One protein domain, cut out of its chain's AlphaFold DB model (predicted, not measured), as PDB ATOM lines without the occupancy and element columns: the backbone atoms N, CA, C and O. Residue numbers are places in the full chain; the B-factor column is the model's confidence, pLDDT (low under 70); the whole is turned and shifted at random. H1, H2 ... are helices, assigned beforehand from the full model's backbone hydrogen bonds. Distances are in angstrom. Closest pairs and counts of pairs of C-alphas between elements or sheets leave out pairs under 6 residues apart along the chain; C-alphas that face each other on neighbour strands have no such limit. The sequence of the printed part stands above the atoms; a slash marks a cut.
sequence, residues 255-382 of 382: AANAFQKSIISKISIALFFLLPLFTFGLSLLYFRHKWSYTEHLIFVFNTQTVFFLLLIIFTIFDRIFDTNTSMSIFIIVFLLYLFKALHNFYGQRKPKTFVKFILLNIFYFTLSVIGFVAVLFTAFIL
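Overview. This is residues 255 to 382 of the 382 residues of the protein "DUF3667 domain-containing protein" of Flavobacteriaceae bacterium 10Alg115 (UniProt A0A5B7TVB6). Two helix pairs, H1 with H4 and H2 with H3, spread as a V. The printed part, 128 residues, all helix, has four named helices, H1 to H4. It is only just compact, close to loose, radius of gyration of the C-alphas 16.7 A, spanning 51 by 39 by 21 A.

Arrangement. H4, residues 350 to 381, touches H1, residues 255 to 285, closest C-alphas Ser 262 and Ala 379, 5.6 A. H1 and H2, residues 293 to 321, form a hairpin at a steep 39 degrees; H2 and H3, residues 326 to 346, one at a shallow 23 degrees. H3 touches H4 with residues 339 to 343 alone, closest C-alphas His 343 and Thr 353, 6.0 A. Every O i to N i+4 pair is within hydrogen-bond range in H2 to H4, 21 of 27 in H1.

Along the chain. C-alpha 255 is at (-37.362, 18.333, 35.107); H4, 46.1 A long, ends with C-alpha 381 at (-24.260, 21.230, 34.643).

Size, cuts and confidence. The printed part has no cut; residue 382 alone is under 70 in pLDDT.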
ATOM      1  N   ALA A 255     -38.773  18.116  34.800       87.50
ATOM      2  CA  ALA A 255     -37.362  18.333  35.107       87.50
ATOM      3  C   ALA A 255     -36.669  17.050  35.596       87.50
ATOM      4  O   ALA A 255     -35.553  16.753  35.159       87.50
ATOM      5  N   ALA A 256     -37.333  16.255  36.442       88.31
ATOM      6  CA  ALA A 256     -36.830  14.955  36.887       88.31
ATOM      7  C   ALA A 256     -36.615  13.989  35.714       88.31
ATOM      8  O   ALA A 256     -35.546  13.387  35.581       88.31
ATOM      9  N   ASN A 257     -37.601  13.893  34.819       86.94
ATOM     10  CA  ASN A 257     -37.530  13.049  33.628       86.94
ATOM     11  C   ASN A 257     -36.420  13.501  32.664       86.94
ATOM     12  O   ASN A 257     -35.710  12.666  32.095       86.94
ATOM     13  N   ALA A 258     -36.242  14.811  32.474       88.12
ATOM     14  CA  ALA A 258     -35.161  15.361  31.656       88.12
ATOM     15  C   ALA A 258     -33.779  15.037  32.252       88.12
ATOM     16  O   ALA A 258     -32.888  14.564  31.539       88.12
ATOM     17  N   PHE A 259     -33.625  15.203  33.567       89.25
ATOM     18  CA  PHE A 259     -32.401  14.858  34.288       89.25
ATOM     19  C   PHE A 259     -32.079  13.359  34.193       89.25
ATOM     20  O   PHE A 259     -30.951  12.981  33.868       89.25
ATOM     21  N   GLN A 260     -33.079  12.491  34.375       87.25
ATOM     22  CA  GLN A 260     -32.916  11.045  34.225       87.25
ATOM     23  C   GLN A 260     -32.448  10.667  32.812       87.25
ATOM     24  O   GLN A 260     -31.508   9.883  32.665       87.25
ATOM     25  N   LYS A 261     -33.049  11.248  31.764       86.25
ATOM     26  CA  LYS A 261     -32.615  11.029  30.374       86.25
ATOM     27  C   LYS A 261     -31.166  11.471  30.154       86.25
ATOM     28  O   LYS A 261     -30.405  10.750  29.506       86.25
ATOM     29  N   SER A 262     -30.766  12.605  30.733       88.62
ATOM     30  CA  SER A 262     -29.382  13.095  30.686       88.62
ATOM     31  C   SER A 262     -28.411  12.086  31.315       88.62
ATOM     32  O   SER A 262     -27.427  11.709  30.674       88.62
ATOM     33  N   ILE A 263     -28.726  11.543  32.498       90.94
ATOM     34  CA  ILE A 263     -27.916  10.499  33.156       90.94
ATOM     35  C   ILE A 263     -27.809   9.246  32.285       90.94
ATOM     36  O   ILE A 263     -26.700   8.769  32.043       90.94
ATOM     37  N   ILE A 264     -28.940   8.721  31.801       86.19
ATOM     38  CA  ILE A 264     -28.975   7.490  30.998       86.19
ATOM     39  C   ILE A 264     -28.146   7.655  29.722       86.19
ATOM     40  O   ILE A 264     -27.395   6.759  29.356       86.19
ATOM     41  N   SER A 265     -28.208   8.811  29.060       85.81
ATOM     42  CA  SER A 265     -27.397   9.043  27.858       85.81
ATOM     43  C   SER A 265     -25.887   9.022  28.151       85.81
ATOM     44  O   SER A 265     -25.095   8.477  27.380       85.81
ATOM     45  N   LYS A 266     -25.481   9.573  29.301       90.25
ATOM     46  CA  LYS A 266     -24.076   9.708  29.705       90.25
ATOM     47  C   LYS A 266     -23.508   8.419  30.292       90.25
ATOM     48  O   LYS A 266     -22.313   8.170  30.124       90.25
ATOM     49  N   ILE A 267     -24.332   7.582  30.933       88.94
ATOM     50  CA  ILE A 267     -23.881   6.307  31.511       88.94
ATOM     51  C   ILE A 267     -23.321   5.374  30.431       88.94
ATOM     52  O   ILE A 267     -22.295   4.733  30.648       88.94
ATOM     53  N   SER A 268     -23.923   5.377  29.237       84.88
ATOM     54  CA  SER A 268     -23.480   4.589  28.082       84.88
ATOM     55  C   SER A 268     -22.065   4.958  27.644       84.88
ATOM     56  O   SER A 268     -21.245   4.083  27.363       84.88
ATOM     57  N   ILE A 269     -21.756   6.257  27.637       86.44
ATOM     58  CA  ILE A 269     -20.426   6.774  27.299       86.44
ATOM     59  C   ILE A 269     -19.444   6.473  28.437       86.44
ATOM     60  O   ILE A 269     -18.345   5.976  28.190       86.44
ATOM     61  N   ALA A 270     -19.840   6.715  29.690       89.81
ATOM     62  CA  ALA A 270     -18.996   6.477  30.859       89.81
ATOM     63  C   ALA A 270     -18.546   5.011  30.966       89.81
ATOM     64  O   ALA A 270     -17.373   4.749  31.234       89.81
ATOM     65  N   LEU A 271     -19.438   4.057  30.680       87.00
ATOM     66  CA  LEU A 271     -19.123   2.626  30.674       87.00
ATOM     67  C   LEU A 271     -17.963   2.284  29.734       87.00
ATOM     68  O   LEU A 271     -17.124   1.459  30.087       87.00
ATOM     69  N   PHE A 272     -17.864   2.948  28.579       87.50
ATOM     70  CA  PHE A 272     -16.747   2.763  27.654       87.50
ATOM     71  C   PHE A 272     -15.423   3.271  28.240       87.50
ATOM     72  O   PHE A 272     -14.414   2.564  28.201       87.50
ATOM     73  N   PHE A 273     -15.435   4.466  28.837       89.88
ATOM     74  CA  PHE A 273     -14.258   5.057  29.482       89.88
ATOM     75  C   PHE A 273     -13.807   4.296  30.733       89.88
ATOM     76  O   PHE A 273     -12.626   4.340  31.075       89.88
ATOM     77  N   LEU A 274     -14.704   3.562  31.395       91.69
ATOM     78  CA  LEU A 274     -14.361   2.725  32.546       91.69
ATOM     79  C   LEU A 274     -13.560   1.469  32.162       91.69
ATOM     80  O   LEU A 274     -12.843   0.941  33.008       91.69
ATOM     81  N   LEU A 275     -13.609   0.988  30.912       92.06
ATOM     82  CA  LEU A 275     -12.940  -0.265  30.519       92.06
ATOM     83  C   LEU A 275     -11.406  -0.201  30.609       92.06
ATOM     84  O   LEU A 275     -10.820  -1.134  31.171       92.06
ATOM     85  N   PRO A 276     -10.728   0.860  30.123       92.50
ATOM     86  CA  PRO A 276      -9.301   1.042  30.375       92.50
ATOM     87  C   PRO A 276      -8.957   1.072  31.869       92.50
ATOM     88  O   PRO A 276      -7.994   0.444  32.299       92.50
ATOM     89  N   LEU A 277      -9.775   1.735  32.689       93.50
ATOM     90  CA  LEU A 277      -9.551   1.830  34.134       93.50
ATOM     91  C   LEU A 277      -9.770   0.482  34.850       93.50
ATOM     92  O   LEU A 277      -8.991   0.105  35.726       93.50
ATOM     93  N   PHE A 278     -10.772  -0.300  34.444       93.69
ATOM     94  CA  PHE A 278     -10.957  -1.676  34.916       93.69
ATOM     95  C   PHE A 278      -9.770  -2.560  34.528       93.69
ATOM     96  O   PHE A 278      -9.226  -3.299  35.350       93.69
ATOM     97  N   THR A 279      -9.307  -2.425  33.288       94.44
ATOM     98  CA  THR A 279      -8.116  -3.127  32.802       94.44
ATOM     99  C   THR A 279      -6.889  -2.769  33.624       94.44
ATOM    100  O   THR A 279      -6.129  -3.659  34.000       94.44
ATOM    101  N   PHE A 280      -6.718  -1.491  33.959       94.06
ATOM    102  CA  PHE A 280      -5.649  -1.037  34.836       94.06
ATOM    103  C   PHE A 280      -5.715  -1.712  36.214       94.06
ATOM    104  O   PHE A 280      -4.694  -2.192  36.698       94.06
ATOM    105  N   GLY A 281      -6.907  -1.864  36.801       92.31
ATOM    106  CA  GLY A 281      -7.095  -2.613  38.052       92.31
ATOM    107  C   GLY A 281      -6.626  -4.070  37.972       92.31
ATOM    108  O   GLY A 281      -5.912  -4.554  38.853       92.31
ATOM    109  N   LEU A 282      -6.967  -4.767  36.883       91.50
ATOM    110  CA  LEU A 282      -6.452  -6.117  36.623       91.50
ATOM    111  C   LEU A 282      -4.939  -6.129  36.424       91.50
ATOM    112  O   LEU A 282      -4.259  -6.968  37.014       91.50
ATOM    113  N   SER A 283      -4.423  -5.199  35.623       91.56
ATOM    114  CA  SER A 283      -2.995  -5.068  35.347       91.56
ATOM    115  C   SER A 283      -2.202  -4.823  36.632       91.56
ATOM    116  O   SER A 283      -1.126  -5.389  36.797       91.56
ATOM    117  N   LEU A 284      -2.740  -4.043  37.572       91.94
ATOM    118  CA  LEU A 284      -2.114  -3.773  38.862       91.94
ATOM    119  C   LEU A 284      -2.118  -5.021  39.762       91.94
ATOM    120  O   LEU A 284      -1.082  -5.416  40.297       91.94
ATOM    121  N   LEU A 285      -3.257  -5.712  39.880       89.75
ATOM    122  CA  LEU A 285      -3.378  -6.926  40.704       89.75
ATOM    123  C   LEU A 285      -2.596  -8.129  40.150       89.75
ATOM    124  O   LEU A 285      -2.241  -9.053  40.897       89.75
ATOM    125  N   TYR A 286      -2.338  -8.153  38.843       87.75
ATOM    126  CA  TYR A 286      -1.602  -9.212  38.156       87.75
ATOM    127  C   TYR A 286      -0.259  -8.745  37.581       87.75
ATOM    128  O   TYR A 286       0.323  -9.473  36.785       87.75
ATOM    129  N   PHE A 287       0.300  -7.637  38.086       82.94
ATOM    130  CA  PHE A 287       1.559  -7.046  37.606       82.94
ATOM    131  C   PHE A 287       2.748  -8.022  37.572       82.94
ATOM    132  O   PHE A 287       3.646  -7.910  36.749       82.94
ATOM    133  N   ARG A 288       2.754  -9.036  38.451       79.06
ATOM    134  CA  ARG A 288       3.807 -10.072  38.508       79.06
ATOM    135  C   ARG A 288       3.646 -11.188  37.468       79.06
ATOM    136  O   ARG A 288       4.368 -12.182  37.530       79.06
ATOM    137  N   HIS A 289       2.653 -11.104  36.590       74.19
ATOM    138  CA  HIS A 289       2.344 -12.140  35.616       74.19
ATOM    139  C   HIS A 289       2.710 -11.684  34.201       74.19
ATOM    140  O   HIS A 289       2.769 -10.495  33.930       74.19
ATOM    141  N   LYS A 290       2.976 -12.634  33.297       78.38
ATOM    142  CA  LYS A 290       3.562 -12.357  31.971       78.38
ATOM    143  C   LYS A 290       2.609 -11.670  30.978       78.38
ATOM    144  O   LYS A 290       3.000 -11.473  29.835       78.38
ATOM    145  N   TRP A 291       1.377 -11.369  31.382       81.75
ATOM    146  CA  TRP A 291       0.384 -10.797  30.481       81.75
ATOM    147  C   TRP A 291       0.583  -9.286  30.350       81.75
ATOM    148  O   TRP A 291       0.794  -8.577  31.330       81.75
ATOM    149  N   SER A 292       0.501  -8.802  29.122       88.06
ATOM    150  CA  SER A 292       0.504  -7.392  28.762       88.06
ATOM    151  C   SER A 292      -0.823  -6.712  29.118       88.06
ATOM    152  O   SER A 292      -1.872  -7.349  29.245       88.06
ATOM    153  N   TYR A 293      -0.801  -5.380  29.202       89.06
ATOM    154  CA  TYR A 293      -2.010  -4.571  29.389       89.06
ATOM    155  C   TYR A 293      -3.099  -4.899  28.351       89.06
ATOM    156  O   TYR A 293      -4.270  -5.046  28.693       89.06
ATOM    157  N   THR A 294      -2.714  -5.097  27.088       88.50
ATOM    158  CA  THR A 294      -3.635  -5.444  25.995       88.50
ATOM    159  C   THR A 294      -4.325  -6.792  26.212       88.50
ATOM    160  O   THR A 294      -5.496  -6.957  25.878       88.50
ATOM    161  N   GLU A 295      -3.641  -7.767  26.806       89.56
ATOM    162  CA  GLU A 295      -4.220  -9.080  27.104       89.56
ATOM    163  C   GLU A 295      -5.214  -9.008  28.267       89.56
ATOM    164  O   GLU A 295      -6.287  -9.617  28.203       89.56
ATOM    165  N   HIS A 296      -4.913  -8.197  29.287       91.06
ATOM    166  CA  HIS A 296      -5.883  -7.852  30.326       91.06
ATOM    167  C   HIS A 296      -7.105  -7.134  29.735       91.06
ATOM    168  O   HIS A 296      -8.235  -7.447  30.110       91.06
ATOM    169  N   LEU A 297      -6.897  -6.233  28.771       91.25
ATOM    170  CA  LEU A 297      -7.968  -5.490  28.107       91.25
ATOM    171  C   LEU A 297      -8.894  -6.424  27.316       91.25
ATOM    172  O   LEU A 297     -10.116  -6.335  27.423       91.25
ATOM    173  N   ILE A 298      -8.322  -7.375  26.569       90.44
ATOM    174  CA  ILE A 298      -9.074  -8.419  25.858       90.44
ATOM    175  C   ILE A 298      -9.929  -9.235  26.835       90.44
ATOM    176  O   ILE A 298     -11.091  -9.536  26.549       90.44
ATOM    177  N   PHE A 299      -9.372  -9.588  27.996       91.19
ATOM    178  CA  PHE A 299     -10.128 -10.276  29.036       91.19
ATOM    179  C   PHE A 299     -11.299  -9.423  29.544       91.19
ATOM    180  O   PHE A 299     -12.420  -9.935  29.597       91.19
ATOM    181  N   VAL A 300     -11.072  -8.137  29.837       93.06
ATOM    182  CA  VAL A 300     -12.125  -7.202  30.267       93.06
ATOM    183  C   VAL A 300     -13.240  -7.121  29.230       93.06
ATOM    184  O   VAL A 300     -14.394  -7.346  29.593       93.06
ATOM    185  N   PHE A 301     -12.923  -6.916  27.947       92.19
ATOM    186  CA  PHE A 301     -13.938  -6.870  26.887       92.19
ATOM    187  C   PHE A 301     -14.793  -8.136  26.839       92.19
ATOM    188  O   PHE A 301     -16.018  -8.045  26.773       92.19
ATOM    189  N   ASN A 302     -14.182  -9.319  26.937       90.56
ATOM    190  CA  ASN A 302     -14.931 -10.576  26.938       90.56
ATOM    191  C   ASN A 302     -15.827 -10.715  28.177       90.56
ATOM    192  O   ASN A 302     -16.983 -11.119  28.049       90.56
ATOM    193  N   THR A 303     -15.332 -10.355  29.366       92.12
ATOM    194  CA  THR A 303     -16.147 -10.403  30.593       92.12
ATOM    195  C   THR A 303     -17.311  -9.416  30.561       92.12
ATOM    196  O   THR A 303     -18.420  -9.780  30.946       92.12
ATOM    197  N   GLN A 304     -17.094  -8.211  30.034       92.94
ATOM    198  CA  GLN A 304     -18.121  -7.177  29.911       92.94
ATOM    199  C   GLN A 304     -19.140  -7.509  28.817       92.94
ATOM    200  O   GLN A 304     -20.332  -7.280  28.980       92.94
ATOM    201  N   THR A 305     -18.708  -8.157  27.735       92.62
ATOM    202  CA  THR A 305     -19.633  -8.697  26.727       92.62
ATOM    203  C   THR A 305     -20.594  -9.709  27.351       92.62
ATOM    204  O   THR A 305     -21.792  -9.664  27.087       92.62
ATOM    205  N   VAL A 306     -20.095 -10.619  28.198       93.38
ATOM    206  CA  VAL A 306     -20.962 -11.588  28.887       93.38
ATOM    207  C   VAL A 306     -21.867 -10.914  29.914       93.38
ATOM    208  O   VAL A 306     -23.019 -11.320  30.028       93.38
ATOM    209  N   PHE A 307     -21.392  -9.873  30.605       93.12
ATOM    210  CA  PHE A 307     -22.228  -9.045  31.478       93.12
ATOM    211  C   PHE A 307     -23.441  -8.480  30.724       93.12
ATOM    212  O   PHE A 307     -24.572  -8.734  31.126       93.12
ATOM    213  N   PHE A 308     -23.222  -7.804  29.590       93.00
ATOM    214  CA  PHE A 308     -24.311  -7.248  28.779       93.00
ATOM    215  C   PHE A 308     -25.213  -8.318  28.162       93.00
ATOM    216  O   PHE A 308     -26.424  -8.140  28.111       93.00
ATOM    217  N   LEU A 309     -24.654  -9.446  27.722       93.88
ATOM    218  CA  LEU A 309     -25.451 -10.550  27.185       93.88
ATOM    219  C   LEU A 309     -26.380 -11.127  28.259       93.88
ATOM    220  O   LEU A 309     -27.560 -11.344  27.996       93.88
ATOM    221  N   LEU A 310     -25.863 -11.349  29.470       93.62
ATOM    222  CA  LEU A 310     -26.676 -11.785  30.601       93.62
ATOM    223  C   LEU A 310     -27.728 -10.729  30.962       93.62
ATOM    224  O   LEU A 310     -28.877 -11.109  31.144       93.62
ATOM    225  N   LEU A 311     -27.380  -9.435  30.983       92.31
ATOM    226  CA  LEU A 311     -28.361  -8.363  31.192       92.31
ATOM    227  C   LEU A 311     -29.503  -8.437  30.178       92.31
ATOM    228  O   LEU A 311     -30.652  -8.463  30.589       92.31
ATOM    229  N   ILE A 312     -29.206  -8.554  28.879       93.00
ATOM    230  CA  ILE A 312     -30.236  -8.683  27.836       93.00
ATOM    231  C   ILE A 312     -31.165  -9.871  28.128       93.00
ATOM    232  O   ILE A 312     -32.383  -9.719  28.086       93.00
ATOM    233  N   ILE A 313     -30.603 -11.045  28.439       92.62
ATOM    234  CA  ILE A 313     -31.394 -12.255  28.712       92.62
ATOM    235  C   ILE A 313     -32.300 -12.056  29.929       92.62
ATOM    236  O   ILE A 313     -33.485 -12.370  29.856       92.62
ATOM    237  N   PHE A 314     -31.759 -11.540  31.032       93.25
ATOM    238  CA  PHE A 314     -32.514 -11.354  32.270       93.25
ATOM    239  C   PHE A 314     -33.556 -10.233  32.155       93.25
ATOM    240  O   PHE A 314     -34.670 -10.398  32.635       93.25
ATOM    241  N   THR A 315     -33.261  -9.146  31.434       90.31
ATOM    242  CA  THR A 315     -34.248  -8.093  31.151       90.31
ATOM    243  C   THR A 315     -35.408  -8.616  30.303       90.31
ATOM    244  O   THR A 315     -36.556  -8.287  30.581       90.31
ATOM    245  N   ILE A 316     -35.142  -9.450  29.291       90.88
ATOM    246  CA  ILE A 316     -36.207 -10.093  28.501       90.88
ATOM    247  C   ILE A 316     -36.996 -11.084  29.367       90.88
ATOM    248  O   ILE A 316     -38.215 -11.156  29.252       90.88
ATOM    249  N   PHE A 317     -36.320 -11.833  30.240       90.94
ATOM    250  CA  PHE A 317     -36.968 -12.775  31.147       90.94
ATOM    251  C   PHE A 317     -37.952 -12.073  32.096       90.94
ATOM    252  O   PHE A 317     -39.110 -12.479  32.154       90.94
ATOM    253  N   ASP A 318     -37.539 -10.993  32.764       89.81
ATOM    254  CA  ASP A 318     -38.424 -10.235  33.666       89.81
ATOM    255  C   ASP A 318     -39.656  -9.683  32.953       89.81
ATOM    256  O   ASP A 318     -40.739  -9.673  33.524       89.81
ATOM    257  N   ARG A 319     -39.509  -9.286  31.686       85.69
ATOM    258  CA  ARG A 319     -40.611  -8.792  30.849       85.69
ATOM    259  C   ARG A 319     -41.617  -9.872  30.453       85.69
ATOM    260  O   ARG A 319     -42.753  -9.541  30.156       85.69
ATOM    261  N   ILE A 320     -41.187 -11.131  30.351       89.31
ATOM    262  CA  ILE A 320     -42.045 -12.249  29.922       89.31
ATOM    263  C   ILE A 320     -42.770 -12.873  31.115       89.31
ATOM    264  O   ILE A 320     -43.903 -13.324  30.974       89.31
ATOM    265  N   PHE A 321     -42.101 -12.951  32.266       88.75
ATOM    266  CA  PHE A 321     -42.610 -13.642  33.451       88.75
ATOM    267  C   PHE A 321     -43.123 -12.695  34.544       88.75
ATOM    268  O   PHE A 321     -43.522 -13.177  35.602       88.75
ATOM    269  N   ASP A 322     -43.078 -11.378  34.313       82.69
ATOM    270  CA  ASP A 322     -43.450 -10.326  35.270       82.69
ATOM    271  C   ASP A 322     -42.817 -10.525  36.662       82.69
ATOM    272  O   ASP A 322     -43.409 -10.251  37.709       82.69
ATOM    273  N   THR A 323     -41.583 -11.040  36.693       82.50
ATOM    274  CA  THR A 323     -40.840 -11.275  37.933       82.50
ATOM    275  C   THR A 323     -39.959 -10.084  38.283       82.50
ATOM    276  O   THR A 323     -39.281  -9.540  37.426       82.50
ATOM    277  N   ASN A 324     -39.865  -9.744  39.572       77.94
ATOM    278  CA  ASN A 324     -38.926  -8.717  40.058       77.94
ATOM    279  C   ASN A 324     -37.633  -9.305  40.658       77.94
ATOM    280  O   ASN A 324     -36.743  -8.571  41.088       77.94
ATOM    281  N   THR A 325     -37.511 -10.633  40.738       78.19
ATOM    282  CA  THR A 325     -36.401 -11.301  41.439       78.19
ATOM    283  C   THR A 325     -35.179 -11.577  40.564       78.19
ATOM    284  O   THR A 325     -34.128 -11.948  41.097       78.19
ATOM    285  N   SER A 326     -35.264 -11.416  39.239       82.44
ATOM    286  CA  SER A 326     -34.202 -11.908  38.361       82.44
ATOM    287  C   SER A 326     -32.899 -11.112  38.458       82.44
ATOM    288  O   SER A 326     -31.826 -11.697  38.312       82.44
ATOM    289  N   MET A 327     -32.953  -9.829  38.834       86.19
ATOM    290  CA  MET A 327     -31.754  -8.992  38.970       86.19
ATOM    291  C   MET A 327     -30.775  -9.527  40.029       86.19
ATOM    292  O   MET A 327     -29.558  -9.509  39.833       86.19
ATOM    293  N   SER A 328     -31.286 -10.073  41.137       88.56
ATOM    294  CA  SER A 328     -30.436 -10.682  42.173       88.56
ATOM    295  C   SER A 328     -29.772 -11.967  41.669       88.56
ATOM    296  O   SER A 328     -28.581 -12.194  41.896       88.56
ATOM    297  N   ILE A 329     -30.524 -12.788  40.929       91.81
ATOM    298  CA  ILE A 329     -30.028 -14.026  40.315       91.81
ATOM    299  C   ILE A 329     -28.958 -13.697  39.267       91.81
ATOM    300  O   ILE A 329     -27.894 -14.318  39.261       91.81
ATOM    301  N   PHE A 330     -29.199 -12.682  38.437       93.75
ATOM    302  CA  PHE A 330     -28.246 -12.152  37.468       93.75
ATOM    303  C   PHE A 330     -26.906 -11.800  38.125       93.75
ATOM    304  O   PHE A 330     -25.861 -12.271  37.664       93.75
ATOM    305  N   ILE A 331     -26.924 -11.036  39.226       92.19
ATOM    306  CA  ILE A 331     -25.705 -10.637  39.945       92.19
ATOM    307  C   ILE A 331     -24.936 -11.875  40.421       92.19
ATOM    308  O   ILE A 331     -23.731 -11.978  40.189       92.19
ATOM    309  N   ILE A 332     -25.621 -12.844  41.037       94.19
ATOM    310  CA  ILE A 332     -24.988 -14.077  41.533       94.19
ATOM    311  C   ILE A 332     -24.363 -14.871  40.377       94.19
ATOM    312  O   ILE A 332     -23.194 -15.261  40.450       94.19
ATOM    313  N   VAL A 333     -25.106 -15.079  39.286       94.88
ATOM    314  CA  VAL A 333     -24.633 -15.806  38.097       94.88
ATOM    315  C   VAL A 333     -23.419 -15.113  37.479       94.88
ATOM    316  O   VAL A 333     -22.430 -15.776  37.145       94.88
ATOM    317  N   PHE A 334     -23.452 -13.785  37.369       94.94
ATOM    318  CA  PHE A 334     -22.340 -13.010  36.834       94.94
ATOM    319  C   PHE A 334     -21.097 -13.079  37.731       94.94
ATOM    320  O   PHE A 334     -19.994 -13.294  37.226       94.94
ATOM    321  N   LEU A 335     -21.247 -12.970  39.054       94.56
ATOM    322  CA  LEU A 335     -20.124 -13.085  39.989       94.56
ATOM    323  C   LEU A 335     -19.467 -14.471  39.923       94.56
ATOM    324  O   LEU A 335     -18.235 -14.571  39.888       94.56
ATOM    325  N   LEU A 336     -20.267 -15.539  39.823       94.44
ATOM    326  CA  LEU A 336     -19.765 -16.901  39.614       94.44
ATOM    327  C   LEU A 336     -19.023 -17.035  38.276       94.44
ATOM    328  O   LEU A 336     -17.943 -17.641  38.223       94.44
ATOM    329  N   TYR A 337     -19.563 -16.447  37.205       94.12
ATOM    330  CA  TYR A 337     -18.899 -16.392  35.902       94.12
ATOM    331  C   TYR A 337     -17.550 -15.667  35.995       94.12
ATOM    332  O   TYR A 337     -16.538 -16.208  35.543       94.12
ATOM    333  N   LEU A 338     -17.515 -14.484  36.617       93.00
ATOM    334  CA  LEU A 338     -16.316 -13.656  36.753       93.00
ATOM    335  C   LEU A 338     -15.224 -14.376  37.551       93.00
ATOM    336  O   LEU A 338     -14.075 -14.430  37.107       93.00
ATOM    337  N   PHE A 339     -15.575 -15.002  38.678       94.31
ATOM    338  CA  PHE A 339     -14.630 -15.797  39.463       94.31
ATOM    339  C   PHE A 339     -14.029 -16.944  38.636       94.31
ATOM    340  O   PHE A 339     -12.806 -17.127  38.596       94.31
ATOM    341  N   LYS A 340     -14.875 -17.693  37.917       91.62
ATOM    342  CA  LYS A 340     -14.428 -18.795  37.054       91.62
ATOM    343  C   LYS A 340     -13.577 -18.292  35.881       91.62
ATOM    344  O   LYS A 340     -12.598 -18.945  35.521       91.62
ATOM    345  N   ALA A 341     -13.905 -17.131  35.316       91.56
ATOM    346  CA  ALA A 341     -13.153 -16.510  34.230       91.56
ATOM    347  C   ALA A 341     -11.746 -16.102  34.682       91.56
ATOM    348  O   ALA A 341     -10.780 -16.438  33.997       91.56
ATOM    349  N   LEU A 342     -11.616 -15.470  35.854       91.00
ATOM    350  CA  LEU A 342     -10.319 -15.117  36.442       91.00
ATOM    351  C   LEU A 342      -9.463 -16.357  36.705       91.00
ATOM    352  O   LEU A 342      -8.285 -16.381  36.350       91.00
ATOM    353  N   HIS A 343     -10.054 -17.395  37.303       89.12
ATOM    354  CA  HIS A 343      -9.339 -18.635  37.594       89.12
ATOM    355  C   HIS A 343      -8.793 -19.286  36.318       89.12
ATOM    356  O   HIS A 343      -7.612 -19.624  36.254       89.12
ATOM    357  N   ASN A 344      -9.631 -19.406  35.286       87.00
ATOM    358  CA  ASN A 344      -9.263 -20.065  34.035       87.00
ATOM    359  C   ASN A 344      -8.263 -19.256  33.199       87.00
ATOM    360  O   ASN A 344      -7.417 -19.844  32.527       87.00
ATOM    361  N   PHE A 345      -8.371 -17.926  33.217       87.44
ATOM    362  CA  PHE A 345      -7.499 -17.049  32.439       87.44
ATOM    363  C   PHE A 345      -6.099 -16.949  33.055       87.44
ATOM    364  O   PHE A 345      -5.108 -17.175  32.367       87.44
ATOM    365  N   TYR A 346      -6.015 -16.692  34.365       86.38
ATOM    366  CA  TYR A 346      -4.737 -16.494  35.060       86.38
ATOM    367  C   TYR A 346      -4.102 -17.783  35.599       86.38
ATOM    368  O   TYR A 346      -2.953 -17.758  36.031       86.38
ATOM    369  N   GLY A 347      -4.832 -18.903  35.630       84.19
ATOM    370  CA  GLY A 347      -4.291 -20.216  36.004       84.19
ATOM    371  C   GLY A 347      -3.775 -20.328  37.447       84.19
ATOM    372  O   GLY A 347      -2.956 -21.195  37.743       84.19
ATOM    373  N   GLN A 348      -4.207 -19.449  38.358       84.62
ATOM    374  CA  GLN A 348      -3.756 -19.440  39.756       84.62
ATOM    375  C   GLN A 348      -4.556 -20.409  40.641       84.62
ATOM    376  O   GLN A 348      -5.706 -20.736  40.351       84.62
ATOM    377  N   ARG A 349      -3.970 -20.841  41.771       88.62
ATOM    378  CA  ARG A 349      -4.671 -21.657  42.785       88.62
ATOM    379  C   ARG A 349      -5.901 -20.909  43.321       88.62
ATOM    380  O   ARG A 349      -5.800 -19.725  43.646       88.62
ATOM    381  N   LYS A 350      -7.023 -21.619  43.498       88.56
ATOM    382  CA  LYS A 350      -8.325 -21.049  43.901       88.56
ATOM    383  C   LYS A 350      -8.300 -20.052  45.073       88.56
ATOM    384  O   LYS A 350      -8.902 -18.996  44.900       88.56
ATOM    385  N   PRO A 351      -7.601 -20.281  46.206       90.81
ATOM    386  CA  PRO A 351      -7.604 -19.308  47.304       90.81
ATOM    387  C   PRO A 351      -6.940 -17.976  46.921       90.81
ATOM    388  O   PRO A 351      -7.444 -16.913  47.268       90.81
ATOM    389  N   LYS A 352      -5.860 -18.004  46.127       88.75
ATOM    390  CA  LYS A 352      -5.213 -16.775  45.634       88.75
ATOM    391  C   LYS A 352      -6.122 -16.024  44.662       88.75
ATOM    392  O   LYS A 352      -6.232 -14.804  44.745       88.75
ATOM    393  N   THR A 353      -6.796 -16.752  43.770       91.00
ATOM    394  CA  THR A 353      -7.783 -16.165  42.855       91.00
ATOM    395  C   THR A 353      -8.948 -15.542  43.613       91.00
ATOM    396  O   THR A 353      -9.399 -14.474  43.224       91.00
ATOM    397  N   PHE A 354      -9.406 -16.162  44.701       93.25
ATOM    398  CA  PHE A 354     -10.511 -15.654  45.511       93.25
ATOM    399  C   PHE A 354     -10.179 -14.324  46.190       93.25
ATOM    400  O   PHE A 354     -10.933 -13.365  46.045       93.25
ATOM    401  N   VAL A 355      -9.007 -14.216  46.826       94.00
ATOM    402  CA  VAL A 355      -8.553 -12.947  47.423       94.00
ATOM    403  C   VAL A 355      -8.456 -11.847  46.363       94.00
ATOM    404  O   VAL A 355      -8.976 -10.750  46.553       94.00
ATOM    405  N   LYS A 356      -7.853 -12.143  45.204       92.94
ATOM    406  CA  LYS A 356      -7.760 -11.174  44.102       92.94
ATOM    407  C   LYS A 356      -9.115 -10.816  43.500       92.94
ATOM    408  O   LYS A 356      -9.292  -9.683  43.078       92.94
ATOM    409  N   PHE A 357     -10.053 -11.758  43.449       94.94
ATOM    410  CA  PHE A 357     -11.419 -11.513  42.997       94.94
ATOM    411  C   PHE A 357     -12.132 -10.521  43.922       94.94
ATOM    412  O   PHE A 357     -12.734  -9.577  43.421       94.94
ATOM    413  N   ILE A 358     -12.015 -10.676  45.245       95.31
ATOM    414  CA  ILE A 358     -12.589  -9.720  46.204       95.31
ATOM    415  C   ILE A 358     -11.962  -8.334  46.019       95.31
ATOM    416  O   ILE A 358     -12.687  -7.362  45.821       95.31
ATOM    417  N   LEU A 359     -10.626  -8.249  46.006       95.00
ATOM    418  CA  LEU A 359      -9.915  -6.978  45.816       95.00
ATOM    419  C   LEU A 359     -10.302  -6.290  44.502       95.00
ATOM    420  O   LEU A 359     -10.498  -5.077  44.474       95.00
ATOM    421  N   LEU A 360     -10.450  -7.063  43.424       94.06
ATOM    422  CA  LEU A 360     -10.851  -6.541  42.124       94.06
ATOM    423  C   LEU A 360     -12.281  -5.991  42.143       94.06
ATOM    424  O   LEU A 360     -12.509  -4.911  41.612       94.06
ATOM    425  N   ASN A 361     -13.233  -6.699  42.760       94.00
ATOM    426  CA  ASN A 361     -14.616  -6.221  42.853       94.00
ATOM    427  C   ASN A 361     -14.721  -4.952  43.704       94.00
ATOM    428  O   ASN A 361     -15.436  -4.037  43.314       94.00
ATOM    429  N   ILE A 362     -13.974  -4.857  44.811       95.56
ATOM    430  CA  ILE A 362     -13.906  -3.628  45.619       95.56
ATOM    431  C   ILE A 362     -13.355  -2.475  44.775       95.56
ATOM    432  O   ILE A 362     -13.949  -1.401  44.735       95.56
ATOM    433  N   PHE A 363     -12.254  -2.703  44.053       94.75
ATOM    434  CA  PHE A 363     -11.666  -1.689  43.179       94.75
ATOM    435  C   PHE A 363     -12.641  -1.240  42.078       94.75
ATOM    436  O   PHE A 363     -12.823  -0.042  41.865       94.75
ATOM    437  N   TYR A 364     -13.313  -2.184  41.412       93.62
ATOM    438  CA  TYR A 364     -14.302  -1.884  40.371       93.62
ATOM    439  C   TYR A 364     -15.520  -1.150  40.922       93.62
ATOM    440  O   TYR A 364     -16.004  -0.230  40.269       93.62
ATOM    441  N   PHE A 365     -15.988  -1.509  42.117       94.00
ATOM    442  CA  PHE A 365     -17.087  -0.817  42.778       94.00
ATOM    443  C   PHE A 365     -16.720   0.637  43.088       94.00
ATOM    444  O   PHE A 365     -17.449   1.542  42.690       94.00
ATOM    445  N   THR A 366     -15.557   0.886  43.699       94.44
ATOM    446  CA  THR A 366     -15.077   2.251  43.975       94.44
ATOM    447  C   THR A 366     -14.961   3.072  42.694       94.44
ATOM    448  O   THR A 366     -15.419   4.212  42.636       94.44
ATOM    449  N   LEU A 367     -14.401   2.483  41.635       93.88
ATOM    450  CA  LEU A 367     -14.286   3.149  40.344       93.88
ATOM    451  C   LEU A 367     -15.661   3.438  39.715       93.88
ATOM    452  O   LEU A 367     -15.866   4.511  39.152       93.88
ATOM    453  N   SER A 368     -16.611   2.509  39.845       91.38
ATOM    454  CA  SER A 368     -17.990   2.689  39.387       91.38
ATOM    455  C   SER A 368     -18.691   3.822  40.135       91.38
ATOM    456  O   SER A 368     -19.401   4.602  39.507       91.38
ATOM    457  N   VAL A 369     -18.475   3.953  41.448       95.31
ATOM    458  CA  VAL A 369     -19.013   5.065  42.249       95.31
ATOM    459  C   VAL A 369     -18.431   6.397  41.778       95.31
ATOM    460  O   VAL A 369     -19.185   7.337  41.542       95.31
ATOM    461  N   ILE A 370     -17.114   6.477  41.565       94.25
ATOM    462  CA  ILE A 370     -16.460   7.691  41.047       94.25
ATOM    463  C   ILE A 370     -17.005   8.051  39.656       94.25
ATOM    464  O   ILE A 370     -17.358   9.204  39.408       94.25
ATOM    465  N   GLY A 371     -17.121   7.064  38.764       92.94
ATOM    466  CA  GLY A 371     -17.690   7.250  37.430       92.94
ATOM    467  C   GLY A 371     -19.141   7.733  37.477       92.94
ATOM    468  O   GLY A 371     -19.500   8.668  36.765       92.94
ATOM    469  N   PHE A 372     -19.959   7.157  38.360       93.00
ATOM    470  CA  PHE A 372     -21.347   7.572  38.550       93.00
ATOM    471  C   PHE A 372     -21.454   9.007  39.082       93.00
ATOM    472  O   PHE A 372     -22.241   9.790  38.559       93.00
ATOM    473  N   VAL A 373     -20.616   9.398  40.048       93.19
ATOM    474  CA  VAL A 373     -20.555  10.784  40.552       93.19
ATOM    475  C   VAL A 373     -20.160  11.766  39.444       93.19
ATOM    476  O   VAL A 373     -20.766  12.830  39.332       93.19
ATOM    477  N   ALA A 374     -19.201  11.409  38.583       91.88
ATOM    478  CA  ALA A 374     -18.830  12.239  37.436       91.88
ATOM    479  C   ALA A 374     -19.989  12.392  36.432       91.88
ATOM    480  O   ALA A 374     -20.247  13.491  35.931       91.88
ATOM    481  N   VAL A 375     -20.740  11.315  36.175       92.75
ATOM    482  CA  VAL A 375     -21.951  11.367  35.343       92.75
ATOM    483  C   VAL A 375     -23.006  12.278  35.968       92.75
ATOM    484  O   VAL A 375     -23.513  13.152  35.270       92.75
ATOM    485  N   LEU A 376     -23.289  12.145  37.267       90.38
ATOM    486  CA  LEU A 376     -24.233  13.019  37.970       90.38
ATOM    487  C   LEU A 376     -23.826  14.489  37.869       90.38
ATOM    488  O   LEU A 376     -24.652  15.333  37.542       90.38
ATOM    489  N   PHE A 377     -22.546  14.793  38.086       87.44
ATOM    490  CA  PHE A 377     -22.031  16.157  38.002       87.44
ATOM    491  C   PHE A 377     -22.217  16.758  36.601       87.44
ATOM    492  O   PHE A 377     -22.712  17.874  36.457       87.44
ATOM    493  N   THR A 378     -21.891  16.003  35.550       87.31
ATOM    494  CA  THR A 378     -22.066  16.471  34.164       87.31
ATOM    495  C   THR A 378     -23.524  16.526  33.709       87.31
ATOM    496  O   THR A 378     -23.838  17.323  32.830       87.31
ATOM    497  N   ALA A 379     -24.406  15.693  34.267       86.62
ATOM    498  CA  ALA A 379     -25.854  15.756  34.046       86.62
ATOM    499  C   ALA A 379     -26.516  16.924  34.780       86.62
ATOM    500  O   ALA A 379     -27.636  17.285  34.457       86.62
ATOM    501  N   PHE A 380     -25.836  17.481  35.780       81.25
ATOM    502  CA  PHE A 380     -26.332  18.598  36.565       81.25
ATOM    503  C   PHE A 380     -25.930  19.963  35.978       81.25
ATOM    504  O   PHE A 380     -26.624  20.960  36.173       81.25
ATOM    505  N   ILE A 381     -24.784  20.016  35.290       76.12
ATOM    506  CA  ILE A 381     -24.260  21.230  34.643       76.12
ATOM    507  C   ILE A 381     -24.978  21.550  33.324       76.12
ATOM    508  O   ILE A 381     -25.128  22.725  32.995       76.12
ATOM    509  N   LEU A 382     -25.350  20.511  32.571       61.69
ATOM    510  CA  LEU A 382     -26.071  20.574  31.294       61.69
ATOM    511  C   LEU A 382     -27.567  20.445  31.542       61.69
ATOM    512  O   LEU A 382     -28.317  21.253  30.955       61.69
TER     513      LEU A 382